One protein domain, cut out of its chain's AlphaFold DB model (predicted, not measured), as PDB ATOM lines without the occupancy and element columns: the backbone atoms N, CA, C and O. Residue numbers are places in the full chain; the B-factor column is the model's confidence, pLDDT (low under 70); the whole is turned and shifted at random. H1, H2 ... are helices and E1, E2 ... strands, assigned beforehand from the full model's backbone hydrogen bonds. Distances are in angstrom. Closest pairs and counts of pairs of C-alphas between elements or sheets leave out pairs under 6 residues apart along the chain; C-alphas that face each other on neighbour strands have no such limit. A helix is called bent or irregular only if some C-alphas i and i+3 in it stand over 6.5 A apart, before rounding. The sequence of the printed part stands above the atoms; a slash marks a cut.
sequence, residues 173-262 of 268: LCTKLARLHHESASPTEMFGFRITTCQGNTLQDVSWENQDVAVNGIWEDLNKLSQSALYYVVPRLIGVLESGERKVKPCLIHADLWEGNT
ATOM      1  N   LEU A 173      39.968 -30.591  13.844       81.50
ATOM      2  CA  LEU A 173      39.317 -30.577  12.535       81.50
ATOM      3  C   LEU A 173      37.827 -30.893  12.691       81.50
ATOM      4  O   LEU A 173      36.994 -30.098  12.261       81.50
ATOM      5  N   CYS A 174      37.501 -31.987  13.384       85.88
ATOM      6  CA  CYS A 174      36.119 -32.393  13.641       85.88
ATOM      7  C   CYS A 174      35.335 -31.314  14.397       85.88
ATOM      8  O   CYS A 174      34.210 -31.007  14.022       85.88
ATOM      9  N   THR A 175      35.938 -30.680  15.406       87.19
ATOM     10  CA  THR A 175      35.306 -29.595  16.176       87.19
ATOM     11  C   THR A 175      35.015 -28.386  15.295       87.19
ATOM     12  O   THR A 175      33.911 -27.849  15.324       87.19
ATOM     13  N   LYS A 176      35.984 -27.947  14.481       88.06
ATOM     14  CA  LYS A 176      35.797 -26.804  13.574       88.06
ATOM     15  C   LYS A 176      34.761 -27.099  12.493       88.06
ATOM     16  O   LYS A 176      33.976 -26.212  12.171       88.06
ATOM     17  N   LEU A 177      34.740 -28.323  11.965       91.69
ATOM     18  CA  LEU A 177      33.773 -28.758  10.961       91.69
ATOM     19  C   LEU A 177      32.359 -28.859  11.546       91.69
ATOM     20  O   LEU A 177      31.420 -28.316  10.975       91.69
ATOM     21  N   ALA A 178      32.211 -29.479  12.719       92.94
ATOM     22  CA  ALA A 178      30.937 -29.540  13.431       92.94
ATOM     23  C   ALA A 178      30.411 -28.134  13.738       92.94
ATOM     24  O   ALA A 178      29.238 -27.849  13.502       92.94
ATOM     25  N   ARG A 179      31.293 -27.231  14.183       94.75
ATOM     26  CA  ARG A 179      30.956 -25.823  14.405       94.75
ATOM     27  C   ARG A 179      30.493 -25.137  13.118       94.75
ATOM     28  O   ARG A 179      29.453 -24.491  13.140       94.75
ATOM     29  N   LEU A 180      31.200 -25.323  12.001       93.94
ATOM     30  CA  LEU A 180      30.802 -24.791  10.691       93.94
ATOM     31  C   LEU A 180      29.391 -25.255  10.299       93.94
ATOM     32  O   LEU A 180      28.550 -24.428   9.951       93.94
ATOM     33  N   HIS A 181      29.109 -26.556  10.391       93.75
ATOM     34  CA  HIS A 181      27.799 -27.122  10.045       93.75
ATOM     35  C   HIS A 181      26.687 -26.627  10.989       93.75
ATOM     36  O   HIS A 181      25.562 -26.351  10.565       93.75
ATOM     37  N   HIS A 182      26.993 -26.492  12.280       92.31
ATOM     38  CA  HIS A 182      26.036 -26.042  13.286       92.31
ATOM     39  C   HIS A 182      25.705 -24.549  13.144       92.31
ATOM     40  O   HIS A 182      24.529 -24.194  13.065       92.31
ATOM     41  N   GLU A 183      26.722 -23.687  13.074       94.38
ATOM     42  CA  GLU A 183      26.577 -22.222  13.077       94.38
ATOM     43  C   GLU A 183      26.130 -21.648  11.729       94.38
ATOM     44  O   GLU A 183      25.542 -20.571  11.686       94.38
ATOM     45  N   SER A 184      26.384 -22.347  10.621       93.12
ATOM     46  CA  SER A 184      25.935 -21.881   9.309       93.12
ATOM     47  C   SER A 184      24.433 -22.089   9.101       93.12
ATOM     48  O   SER A 184      23.852 -23.112   9.480       93.12
ATOM     49  N   ALA A 185      23.808 -21.118   8.442       88.94
ATOM     50  CA  ALA A 185      22.420 -21.169   8.007       88.94
ATOM     51  C   ALA A 185      22.314 -20.636   6.575       88.94
ATOM     52  O   ALA A 185      23.024 -19.699   6.202       88.94
ATOM     53  N   SER A 186      21.441 -21.243   5.774       86.38
ATOM     54  CA  SER A 186      21.134 -20.735   4.436       86.38
ATOM     55  C   SER A 186      20.333 -19.433   4.549       86.38
ATOM     56  O   SER A 186      19.292 -19.443   5.207       86.38
ATOM     57  N   PRO A 187      20.748 -18.330   3.897       87.31
ATOM     58  CA  PRO A 187      19.996 -17.072   3.912       87.31
ATOM     59  C   PRO A 187      18.588 -17.178   3.312       87.31
ATOM     60  O   PRO A 187      17.752 -16.318   3.566       87.31
ATOM     61  N   THR A 188      18.342 -18.200   2.490       87.00
ATOM     62  CA  THR A 188      17.066 -18.438   1.800       87.00
ATOM     63  C   THR A 188      16.350 -19.691   2.293       87.00
ATOM     64  O   THR A 188      15.337 -20.062   1.715       87.00
ATOM     65  N   GLU A 189      16.896 -20.381   3.300       85.94
ATOM     66  CA  GLU A 189      16.429 -21.699   3.765       85.94
ATOM     67  C   GLU A 189      16.430 -22.809   2.692       85.94
ATOM     68  O   GLU A 189      15.958 -23.918   2.938       85.94
ATOM     69  N   MET A 190      17.028 -22.558   1.524       85.25
ATOM     70  CA  MET A 190      17.157 -23.532   0.439       85.25
ATOM     71  C   MET A 190      18.488 -24.290   0.519       85.25
ATOM     72  O   MET A 190      19.499 -23.741   0.972       85.25
ATOM     73  N   PHE A 191      18.490 -25.539   0.039       85.56
ATOM     74  CA  PHE A 191      19.709 -26.308  -0.236       85.56
ATOM     75  C   PHE A 191      20.365 -25.841  -1.540       85.56
ATOM     76  O   PHE A 191      19.689 -25.347  -2.440       85.56
ATOM     77  N   GLY A 192      21.684 -26.019  -1.633       82.75
ATOM     78  CA  GLY A 192      22.490 -25.575  -2.767       82.75
ATOM     79  C   GLY A 192      23.333 -24.343  -2.439       82.75
ATOM     80  O   GLY A 192      23.572 -24.020  -1.273       82.75
ATOM     81  N   PHE A 193      23.820 -23.666  -3.476       84.38
ATOM     82  CA  PHE A 193      24.685 -22.499  -3.338       84.38
ATOM     83  C   PHE A 193      24.322 -21.426  -4.368       84.38
ATOM     84  O   PHE A 193      23.790 -21.728  -5.430       84.38
ATOM     85  N   ARG A 194      24.589 -20.150  -4.065       82.38
ATOM     86  CA  ARG A 194      24.201 -19.020  -4.940       82.38
ATOM     87  C   ARG A 194      24.906 -19.040  -6.303       82.38
ATOM     88  O   ARG A 194      24.416 -18.434  -7.252       82.38
ATOM     89  N   ILE A 195      26.079 -19.656  -6.368       83.38
ATOM     90  CA  ILE A 195      26.891 -19.764  -7.577       83.38
ATOM     91  C   ILE A 195      27.121 -21.239  -7.885       83.38
ATOM     92  O   ILE A 195      27.232 -22.045  -6.961       83.38
ATOM     93  N   THR A 196      27.228 -21.570  -9.169       83.00
ATOM     94  CA  THR A 196      27.681 -22.889  -9.618       83.00
ATOM     95  C   THR A 196      29.083 -23.144  -9.069       83.00
ATOM     96  O   THR A 196      29.995 -22.343  -9.291       83.00
ATOM     97  N   THR A 197      29.244 -24.227  -8.312       85.75
ATOM     98  CA  THR A 197      30.543 -24.677  -7.799       85.75
ATOM     99  C   THR A 197      31.176 -25.665  -8.777       85.75
ATOM    100  O   THR A 197      30.567 -26.038  -9.778       85.75
ATOM    101  N   CYS A 198      32.408 -26.093  -8.510       82.56
ATOM    102  CA  CYS A 198      33.057 -27.156  -9.270       82.56
ATOM    103  C   CYS A 198      33.500 -28.266  -8.324       82.56
ATOM    104  O   CYS A 198      34.016 -27.974  -7.245       82.56
ATOM    105  N   GLN A 199      33.366 -29.513  -8.767       81.12
ATOM    106  CA  GLN A 199      34.018 -30.663  -8.151       81.12
ATOM    107  C   GLN A 199      35.107 -31.157  -9.106       81.12
ATOM    108  O   GLN A 199      34.830 -31.762 -10.143       81.12
ATOM    109  N   GLY A 200      36.365 -30.826  -8.803       82.62
ATOM    110  CA  GLY A 200      37.463 -30.972  -9.761       82.62
ATOM    111  C   GLY A 200      37.254 -30.083 -10.995       82.62
ATOM    112  O   GLY A 200      37.087 -28.873 -10.865       82.62
ATOM    113  N   ASN A 201      37.262 -30.681 -12.192       78.00
ATOM    114  CA  ASN A 201      37.035 -29.969 -13.461       78.00
ATOM    115  C   ASN A 201      35.563 -30.002 -13.927       78.00
ATOM    116  O   ASN A 201      35.254 -29.557 -15.031       78.00
ATOM    117  N   THR A 202      34.659 -30.554 -13.117       73.38
ATOM    118  CA  THR A 202      33.241 -30.692 -13.462       73.38
ATOM    119  C   THR A 202      32.434 -29.609 -12.759       73.38
ATOM    120  O   THR A 202      32.559 -29.427 -11.547       73.38
ATOM    121  N   LEU A 203      31.596 -28.894 -13.515       78.44
ATOM    122  CA  LEU A 203      30.621 -27.961 -12.951       78.44
ATOM    123  C   LEU A 203      29.621 -28.746 -12.112       78.44
ATOM    124  O   LEU A 203      28.989 -29.664 -12.623       78.44
ATOM    125  N   GLN A 204      29.472 -28.370 -10.852       76.12
ATOM    126  CA  GLN A 204      28.472 -28.920  -9.958       76.12
ATOM    127  C   GLN A 204      27.234 -28.034 -10.055       76.12
ATOM    128  O   GLN A 204      27.199 -26.922  -9.515       76.12
ATOM    129  N   ASP A 205      26.229 -28.511 -10.781       67.12
ATOM    130  CA  ASP A 205      24.903 -27.928 -10.672       67.12
ATOM    131  C   ASP A 205      24.374 -28.222  -9.269       67.12
ATOM    132  O   ASP A 205      24.439 -29.336  -8.752       67.12
ATOM    133  N   VAL A 206      23.927 -27.159  -8.618       61.84
ATOM    134  CA  VAL A 206      23.355 -27.192  -7.275       61.84
ATOM    135  C   VAL A 206      21.864 -27.550  -7.315       61.84
ATOM    136  O   VAL A 206      21.221 -27.594  -6.266       61.84
ATOM    137  N   SER A 207      21.316 -27.787  -8.513       57.53
ATOM    138  CA  SER A 207      20.004 -28.380  -8.760       57.53
ATOM    139  C   SER A 207      20.053 -29.921  -8.697       57.53
ATOM    140  O   SER A 207      21.115 -30.532  -8.779       57.53
ATOM    141  N   TRP A 208      18.901 -30.577  -8.531       52.00
ATOM    142  CA  TRP A 208      18.796 -32.046  -8.441       52.00
ATOM    143  C   TRP A 208      18.861 -32.764  -9.811       52.00
ATOM    144  O   TRP A 208      18.462 -33.926  -9.910       52.00
ATOM    145  N   GLU A 209      19.314 -32.100 -10.877       53.22
ATOM    146  CA  GLU A 209      19.338 -32.671 -12.229       53.22
ATOM    147  C   GLU A 209      20.611 -33.481 -12.538       53.22
ATOM    148  O   GLU A 209      21.698 -33.261 -12.006       53.22
ATOM    149  N   ASN A 210      20.463 -34.479 -13.416       54.47
ATOM    150  CA  ASN A 210      21.468 -35.514 -13.654       54.47
ATOM    151  C   ASN A 210      22.502 -35.052 -14.705       54.47
ATOM    152  O   ASN A 210      22.341 -35.290 -15.903       54.47
ATOM    153  N   GLN A 211      23.568 -34.381 -14.262       58.88
ATOM    154  CA  GLN A 211      24.597 -33.801 -15.144       58.88
ATOM    155  C   GLN A 211      25.527 -34.819 -15.828       58.88
ATOM    156  O   GLN A 211      26.210 -34.472 -16.793       58.88
ATOM    157  N   ASP A 212      25.568 -36.065 -15.353       63.47
ATOM    158  CA  ASP A 212      26.511 -37.093 -15.822       63.47
ATOM    159  C   ASP A 212      26.370 -37.390 -17.326       63.47
ATOM    160  O   ASP A 212      27.360 -37.508 -18.050       63.47
ATOM    161  N   VAL A 213      25.131 -37.393 -17.829       64.69
ATOM    162  CA  VAL A 213      24.821 -37.678 -19.239       64.69
ATOM    163  C   VAL A 213      25.437 -36.646 -20.187       64.69
ATOM    164  O   VAL A 213      25.865 -36.995 -21.287       64.69
ATOM    165  N   ALA A 214      25.509 -35.380 -19.767       63.47
ATOM    166  CA  ALA A 214      26.063 -34.305 -20.587       63.47
ATOM    167  C   ALA A 214      27.589 -34.414 -20.751       63.47
ATOM    168  O   ALA A 214      28.131 -33.930 -21.743       63.47
ATOM    169  N   VAL A 215      28.276 -35.045 -19.793       66.19
ATOM    170  CA  VAL A 215      29.742 -35.150 -19.767       66.19
ATOM    171  C   VAL A 215      30.218 -36.495 -20.312       66.19
ATOM    172  O   VAL A 215      31.161 -36.536 -21.099       66.19
ATOM    173  N   ASN A 216      29.561 -37.588 -19.923       73.19
ATOM    174  CA  ASN A 216      30.014 -38.956 -20.192       73.19
ATOM    175  C   ASN A 216      29.167 -39.693 -21.245       73.19
ATOM    176  O   ASN A 216      29.498 -40.817 -21.626       73.19
ATOM    177  N   GLY A 217      28.099 -39.065 -21.752       74.56
ATOM    178  CA  GLY A 217      27.143 -39.688 -22.663       74.56
ATOM    179  C   GLY A 217      26.108 -40.558 -21.942       74.56
ATOM    180  O   GLY A 217      26.103 -40.694 -20.721       74.56
ATOM    181  N   ILE A 218      25.175 -41.135 -22.703       78.88
ATOM    182  CA  ILE A 218      24.104 -41.961 -22.134       78.88
ATOM    183  C   ILE A 218      24.654 -43.340 -21.781       78.88
ATOM    184  O   ILE A 218      25.038 -44.109 -22.661       78.88
ATOM    185  N   TRP A 219      24.586 -43.686 -20.498       83.19
ATOM    186  CA  TRP A 219      24.752 -45.055 -20.029       83.19
ATOM    187  C   TRP A 219      23.445 -45.546 -19.407       83.19
ATOM    188  O   TRP A 219      23.097 -45.192 -18.282       83.19
ATOM    189  N   GLU A 220      22.699 -46.362 -20.152       85.25
ATOM    190  CA  GLU A 220      21.331 -46.750 -19.784       85.25
ATOM    191  C   GLU A 220      21.232 -47.455 -18.429       85.25
ATOM    192  O   GLU A 220      20.340 -47.140 -17.642       85.25
ATOM    193  N   ASP A 221      22.141 -48.383 -18.134       86.44
ATOM    194  CA  ASP A 221      22.103 -49.131 -16.876       86.44
ATOM    195  C   ASP A 221      22.482 -48.259 -15.676       86.44
ATOM    196  O   ASP A 221      21.830 -48.336 -14.632       86.44
ATOM    197  N   LEU A 222      23.458 -47.359 -15.837       82.00
ATOM    198  CA  LEU A 222      23.790 -46.366 -14.814       82.00
ATOM    199  C   LEU A 222      22.625 -45.397 -14.591       82.00
ATOM    200  O   LEU A 222      22.312 -45.072 -13.448       82.00
ATOM    201  N   ASN A 223      21.931 -44.988 -15.655       82.44
ATOM    202  CA  ASN A 223      20.762 -44.124 -15.542       82.44
ATOM    203  C   ASN A 223      19.606 -44.837 -14.817       82.44
ATOM    204  O   ASN A 223      19.019 -44.266 -13.901       82.44
ATOM    205  N   LYS A 224      19.323 -46.111 -15.137       86.06
ATOM    206  CA  LYS A 224      18.332 -46.933 -14.410       86.06
ATOM    207  C   LYS A 224      18.683 -47.067 -12.924       86.06
ATOM    208  O   LYS A 224      17.798 -46.948 -12.071       86.06
ATOM    209  N   LEU A 225      19.959 -47.294 -12.602       86.50
ATOM    210  CA  LEU A 225      20.444 -47.374 -11.220       86.50
ATOM    211  C   LEU A 225      20.346 -46.028 -10.496       86.50
ATOM    212  O   LEU A 225      19.858 -45.993  -9.368       86.50
ATOM    213  N   SER A 226      20.745 -44.930 -11.139       84.31
ATOM    214  CA  SER A 226      20.650 -43.571 -10.591       84.31
ATOM    215  C   SER A 226      19.197 -43.208 -10.275       84.31
ATOM    216  O   SER A 226      18.886 -42.838  -9.145       84.31
ATOM    217  N   GLN A 227      18.275 -43.452 -11.211       84.31
ATOM    218  CA  GLN A 227      16.839 -43.252 -10.989       84.31
ATOM    219  C   GLN A 227      16.307 -44.119  -9.841       84.31
ATOM    220  O   GLN A 227      15.552 -43.642  -8.995       84.31
ATOM    221  N   SER A 228      16.746 -45.378  -9.750       87.81
ATOM    222  CA  SER A 228      16.373 -46.260  -8.637       87.81
ATOM    223  C   SER A 228      16.906 -45.747  -7.293       87.81
ATOM    224  O   SER A 228      16.198 -45.803  -6.287       87.81
ATOM    225  N   ALA A 229      18.129 -45.214  -7.253       87.06
ATOM    226  CA  ALA A 229      18.706 -44.623  -6.050       87.06
ATOM    227  C   ALA A 229      17.955 -43.350  -5.629       87.06
ATOM    228  O   ALA A 229      17.595 -43.215  -4.458       87.06
ATOM    229  N   LEU A 230      17.651 -42.460  -6.574       85.81
ATOM    230  CA  LEU A 230      16.872 -41.244  -6.326       85.81
ATOM    231  C   LEU A 230      15.455 -41.557  -5.837       85.81
ATOM    232  O   LEU A 230      14.962 -40.882  -4.940       85.81
ATOM    233  N   TYR A 231      14.813 -42.595  -6.378       89.69
ATOM    234  CA  TYR A 231      13.434 -42.933  -6.028       89.69
ATOM    235  C   TYR A 231      13.312 -43.744  -4.731       89.69
ATOM    236  O   TYR A 231      12.416 -43.499  -3.928       89.69
ATOM    237  N   TYR A 232      14.204 -44.712  -4.493       92.50
ATOM    238  CA  TYR A 232      14.086 -45.620  -3.345       92.50
ATOM    239  C   TYR A 232      15.058 -45.312  -2.209       92.50
ATOM    240  O   TYR A 232      14.690 -45.455  -1.043       92.50
ATOM    241  N   VAL A 233      16.303 -44.939  -2.511       91.94
ATOM    242  CA  VAL A 233      17.365 -44.816  -1.497       91.94
ATOM    243  C   VAL A 233      17.338 -43.441  -0.845       91.94
ATOM    244  O   VAL A 233      17.293 -43.360   0.382       91.94
ATOM    245  N   VAL A 234      17.312 -42.367  -1.638       88.56
ATOM    246  CA  VAL A 234      17.342 -40.989  -1.121       88.56
ATOM    247  C   VAL A 234      16.175 -40.712  -0.159       88.56
ATOM    248  O   VAL A 234      16.452 -40.285   0.965       88.56
ATOM    249  N   PRO A 235      14.902 -41.039  -0.479       90.94
ATOM    250  CA  PRO A 235      13.793 -40.793   0.443       90.94
ATOM    251  C   PRO A 235      13.887 -41.624   1.725       90.94
ATOM    252  O   PRO A 235      13.520 -41.140   2.792       90.94
ATOM    253  N   ARG A 236      14.419 -42.855   1.658       93.75
ATOM    254  CA  ARG A 236      14.649 -43.683   2.854       93.75
ATOM    255  C   ARG A 236      15.715 -43.075   3.760       93.75
ATOM    256  O   ARG A 236      15.515 -43.034   4.969       93.75
ATOM    257  N   LEU A 237      16.824 -42.594   3.198       91.94
ATOM    258  CA  LEU A 237      17.890 -41.955   3.971       91.94
ATOM    259  C   LEU A 237      17.412 -40.650   4.612       91.94
ATOM    260  O   LEU A 237      17.596 -40.467   5.813       91.94
ATOM    261  N   ILE A 238      16.746 -39.781   3.845       89.56
ATOM    262  CA  ILE A 238      16.175 -38.532   4.371       89.56
ATOM    263  C   ILE A 238      15.121 -38.841   5.439       89.56
ATOM    264  O   ILE A 238      15.195 -38.291   6.532       89.56
ATOM    265  N   GLY A 239      14.215 -39.790   5.191       91.94
ATOM    266  CA  GLY A 239      13.188 -40.184   6.159       91.94
ATOM    267  C   GLY A 239      13.762 -40.715   7.477       91.94
ATOM    268  O   GLY A 239      13.222 -40.433   8.544       91.94
ATOM    269  N   VAL A 240      14.891 -41.433   7.438       93.81
ATOM    270  CA  VAL A 240      15.610 -41.854   8.653       93.81
ATOM    271  C   VAL A 240      16.270 -40.669   9.359       93.81
ATOM    272  O   VAL A 240      16.335 -40.658  10.586       93.81
ATOM    273  N   LEU A 241      16.769 -39.671   8.631       90.56
ATOM    274  CA  LEU A 241      17.379 -38.474   9.222       90.56
ATOM    275  C   LEU A 241      16.338 -37.525   9.833       90.56
ATOM    276  O   LEU A 241      16.621 -36.910  10.861       90.56
ATOM    277  N   GLU A 242      15.140 -37.473   9.256       93.75
ATOM    278  CA  GLU A 242      14.016 -36.628   9.680       93.75
ATOM    279  C   GLU A 242      12.967 -37.370  10.522       93.75
ATOM    280  O   GLU A 242      11.846 -36.905  10.703       93.75
ATOM    281  N   SER A 243      13.300 -38.549  11.060       92.44
ATOM    282  CA  SER A 243      12.346 -39.293  11.882       92.44
ATOM    283  C   SER A 243      12.126 -38.616  13.246       92.44
ATOM    284  O   SER A 243      13.085 -38.210  13.919       92.44
ATOM    285  N   GLY A 244      10.868 -38.578  13.693       91.25
ATOM    286  CA  GLY A 244      10.463 -37.919  14.938       91.25
ATOM    287  C   GLY A 244      10.382 -36.401  14.767       91.25
ATOM    288  O   GLY A 244       9.741 -35.923  13.841       91.25
ATOM    289  N   GLU A 245      11.038 -35.651  15.655       92.00
ATOM    290  CA  GLU A 245      11.087 -34.176  15.622       92.00
ATOM    291  C   GLU A 245      12.351 -33.626  14.929       92.00
ATOM    292  O   GLU A 245      12.622 -32.425  14.956       92.00
ATOM    293  N   ARG A 246      13.172 -34.496  14.327       91.56
ATOM    294  CA  ARG A 246      14.408 -34.088  13.648       91.56
ATOM    295  C   ARG A 246      14.090 -33.521  12.270       91.56
ATOM    296  O   ARG A 246      13.269 -34.070  11.549       91.56
ATOM    297  N   LYS A 247      14.801 -32.465  11.881       89.75
ATOM    298  CA  LYS A 247      14.698 -31.859  10.549       89.75
ATOM    299  C   LYS A 247      16.087 -31.623   9.980       89.75
ATOM    300  O   LYS A 247      16.962 -31.110  10.685       89.75
ATOM    301  N   VAL A 248      16.303 -31.980   8.717       89.62
ATOM    302  CA  VAL A 248      17.553 -31.649   8.030       89.62
ATOM    303  C   VAL A 248      17.497 -30.173   7.649       89.62
ATOM    304  O   VAL A 248      16.539 -29.705   7.038       89.62
ATOM    305  N   LYS A 249      18.536 -29.418   8.015       90.12
ATOM    306  CA  LYS A 249      18.681 -28.010   7.629       90.12
ATOM    307  C   LYS A 249      19.756 -27.852   6.552       90.12
ATOM    308  O   LYS A 249      20.767 -28.562   6.603       90.12
ATOM    309  N   PRO A 250      19.616 -26.888   5.632       90.88
ATOM    310  CA  PRO A 250      20.732 -26.481   4.796       90.88
ATOM    311  C   PRO A 250      21.810 -25.817   5.665       90.88
ATOM    312  O   PRO A 250      21.534 -24.935   6.482       90.88
ATOM    313  N   CYS A 251      23.051 -26.255   5.492       91.88
ATOM    314  CA  CYS A 251      24.222 -25.702   6.161       91.88
ATOM    315  C   CYS A 251      25.403 -25.653   5.187       91.88
ATOM    316  O   CYS A 251      25.400 -26.316   4.150       91.88
ATOM    317  N   LEU A 252      26.400 -24.834   5.508       92.06
ATOM    318  CA  LEU A 252      27.609 -24.712   4.708       92.06
ATOM    319  C   LEU A 252      28.476 -25.958   4.901       92.06
ATOM    320  O   LEU A 252      28.841 -26.286   6.027       92.06
ATOM    321  N   ILE A 253      28.842 -26.604   3.796       90.94
ATOM    322  CA  ILE A 253      29.723 -27.775   3.761       90.94
ATOM    323  C   ILE A 253      30.924 -27.501   2.852       90.94
ATOM    324  O   ILE A 253      30.845 -26.680   1.943       90.94
ATOM    325  N   HIS A 254      32.032 -28.213   3.069       91.12
ATOM    326  CA  HIS A 254      33.202 -28.141   2.182       91.12
ATOM    327  C   HIS A 254      32.988 -28.886   0.846       91.12
ATOM    328  O   HIS A 254      33.653 -28.578  -0.134       91.12
ATOM    329  N   ALA A 255      32.073 -29.863   0.806       86.38
ATOM    330  CA  ALA A 255      31.748 -30.746  -0.329       86.38
ATOM    331  C   ALA A 255      32.874 -31.686  -0.823       86.38
ATOM    332  O   ALA A 255      32.568 -32.815  -1.186       86.38
ATOM    333  N   ASP A 256      34.150 -31.292  -0.734       88.94
ATOM    334  CA  ASP A 256      35.311 -32.113  -1.140       88.94
ATOM    335  C   ASP A 256      36.302 -32.360   0.011       88.94
ATOM    336  O   ASP A 256      37.491 -32.040  -0.070       88.94
ATOM    337  N   LEU A 257      35.799 -32.811   1.164       87.75
ATOM    338  CA  LEU A 257      36.625 -32.988   2.359       87.75
ATOM    339  C   LEU A 257      37.262 -34.384   2.400       87.75
ATOM    340  O   LEU A 257      36.628 -35.357   2.803       87.75
ATOM    341  N   TRP A 258      38.541 -34.460   2.040       82.81
ATOM    342  CA  TRP A 258      39.373 -35.666   2.112       82.81
ATOM    343  C   TRP A 258      40.821 -35.298   2.465       82.81
ATOM    344  O   TRP A 258      41.172 -34.120   2.454       82.81
ATOM    345  N   GLU A 259      41.666 -36.294   2.759       73.75
ATOM    346  CA  GLU A 259      43.060 -36.104   3.215       73.75
ATOM    347  C   GLU A 259      43.831 -35.065   2.374       73.75
ATOM    348  O   GLU A 259      44.472 -34.178   2.932       73.75
ATOM    349  N   GLY A 260      43.711 -35.117   1.038       74.19
ATOM    350  CA  GLY A 260      44.410 -34.208   0.121       74.19
ATOM    351  C   GLY A 260      43.990 -32.735   0.217       74.19
ATOM    352  O   GLY A 260      44.797 -31.859  -0.081       74.19
ATOM    353  N   ASN A 261      42.772 -32.461   0.691       79.44
ATOM    354  CA  ASN A 261      42.240 -31.111   0.903       79.44
ATOM    355  C   ASN A 261      42.243 -30.694   2.381       79.44
ATOM    356  O   ASN A 261      41.757 -29.618   2.733       79.44
ATOM    357  N   THR A 262      42.787 -31.526   3.267       78.06
ATOM    358  CA  THR A 262      42.984 -31.168   4.671       78.06
ATOM    359  C   THR A 262      44.410 -30.700   4.903       78.06
ATOM    360  O   THR A 262      45.375 -31.297   4.435       78.06
TER     361      THR A 262
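Overview. This is residues 173 to 262 of the 268 residues of the protein "Protein-ribulosamine 3-kinase" of Aspergillus kawachii (UniProt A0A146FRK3). The model is a loose, open ring, with the small antiparallel hairpin of E1 and E2 on one side, the long bent helix H3 on the opposite side, and short H2 at one end between them. From H3 the unnamed stretch 242 to 262 folds back across the opening, and H1 sits at the other end. The printed part has 90 residues, with three named helices and two named strands in the order H1, E1, E2, H2, H3; its class is mostly helix, though under half of the residues are in named elements. It is loose, with a radius of gyration of the C-alphas of 15.8 A and spans of 41 by 35 by 28 A.

Along the chain. Find C-alpha 197 at (30.543, -24.677, -7.799), where E1 begins, residues 197 to 199, 6.9 A long. E2 follows at residues 202 to 204, 6.2 A, and H2 at 212 to 216, 5.9 A. By its hydrogen bonds H3 was assigned as one helix, residues 220 to 241, but it is bent: C-alphas 231 and 234 are 6.6 A apart. Its arms are H3a, 220 to 231, 16.3 A, and H3b, 234 to 241, 10.6 A, ending at C-alpha 241 (17.379, -38.474, 9.222). H1, residues 173 to 183, is 15.2 A long.

Arrangement. In the hairpin of E1 and E2, look for N 204 and O 197 at 2.8 A, within hydrogen-bond range. H2 and H3a are near each other, with 5 pairs of C-alphas within 10 A. H3a and H3b stand at a shallow tilt of 31 degrees. H1 is apart from H3a and H3b. Each O i to N i+4 pair is within hydrogen-bond range in H1, H2, H3a and H3b.

Size, cuts and confidence. The two farthest C-alphas, of Thr 175 and Glu 220, are 42.2 A apart. The printed part has no cut, and the link from H1 to E1 is long, 13 residues. Residues 205 to 215 have pLDDT under 70.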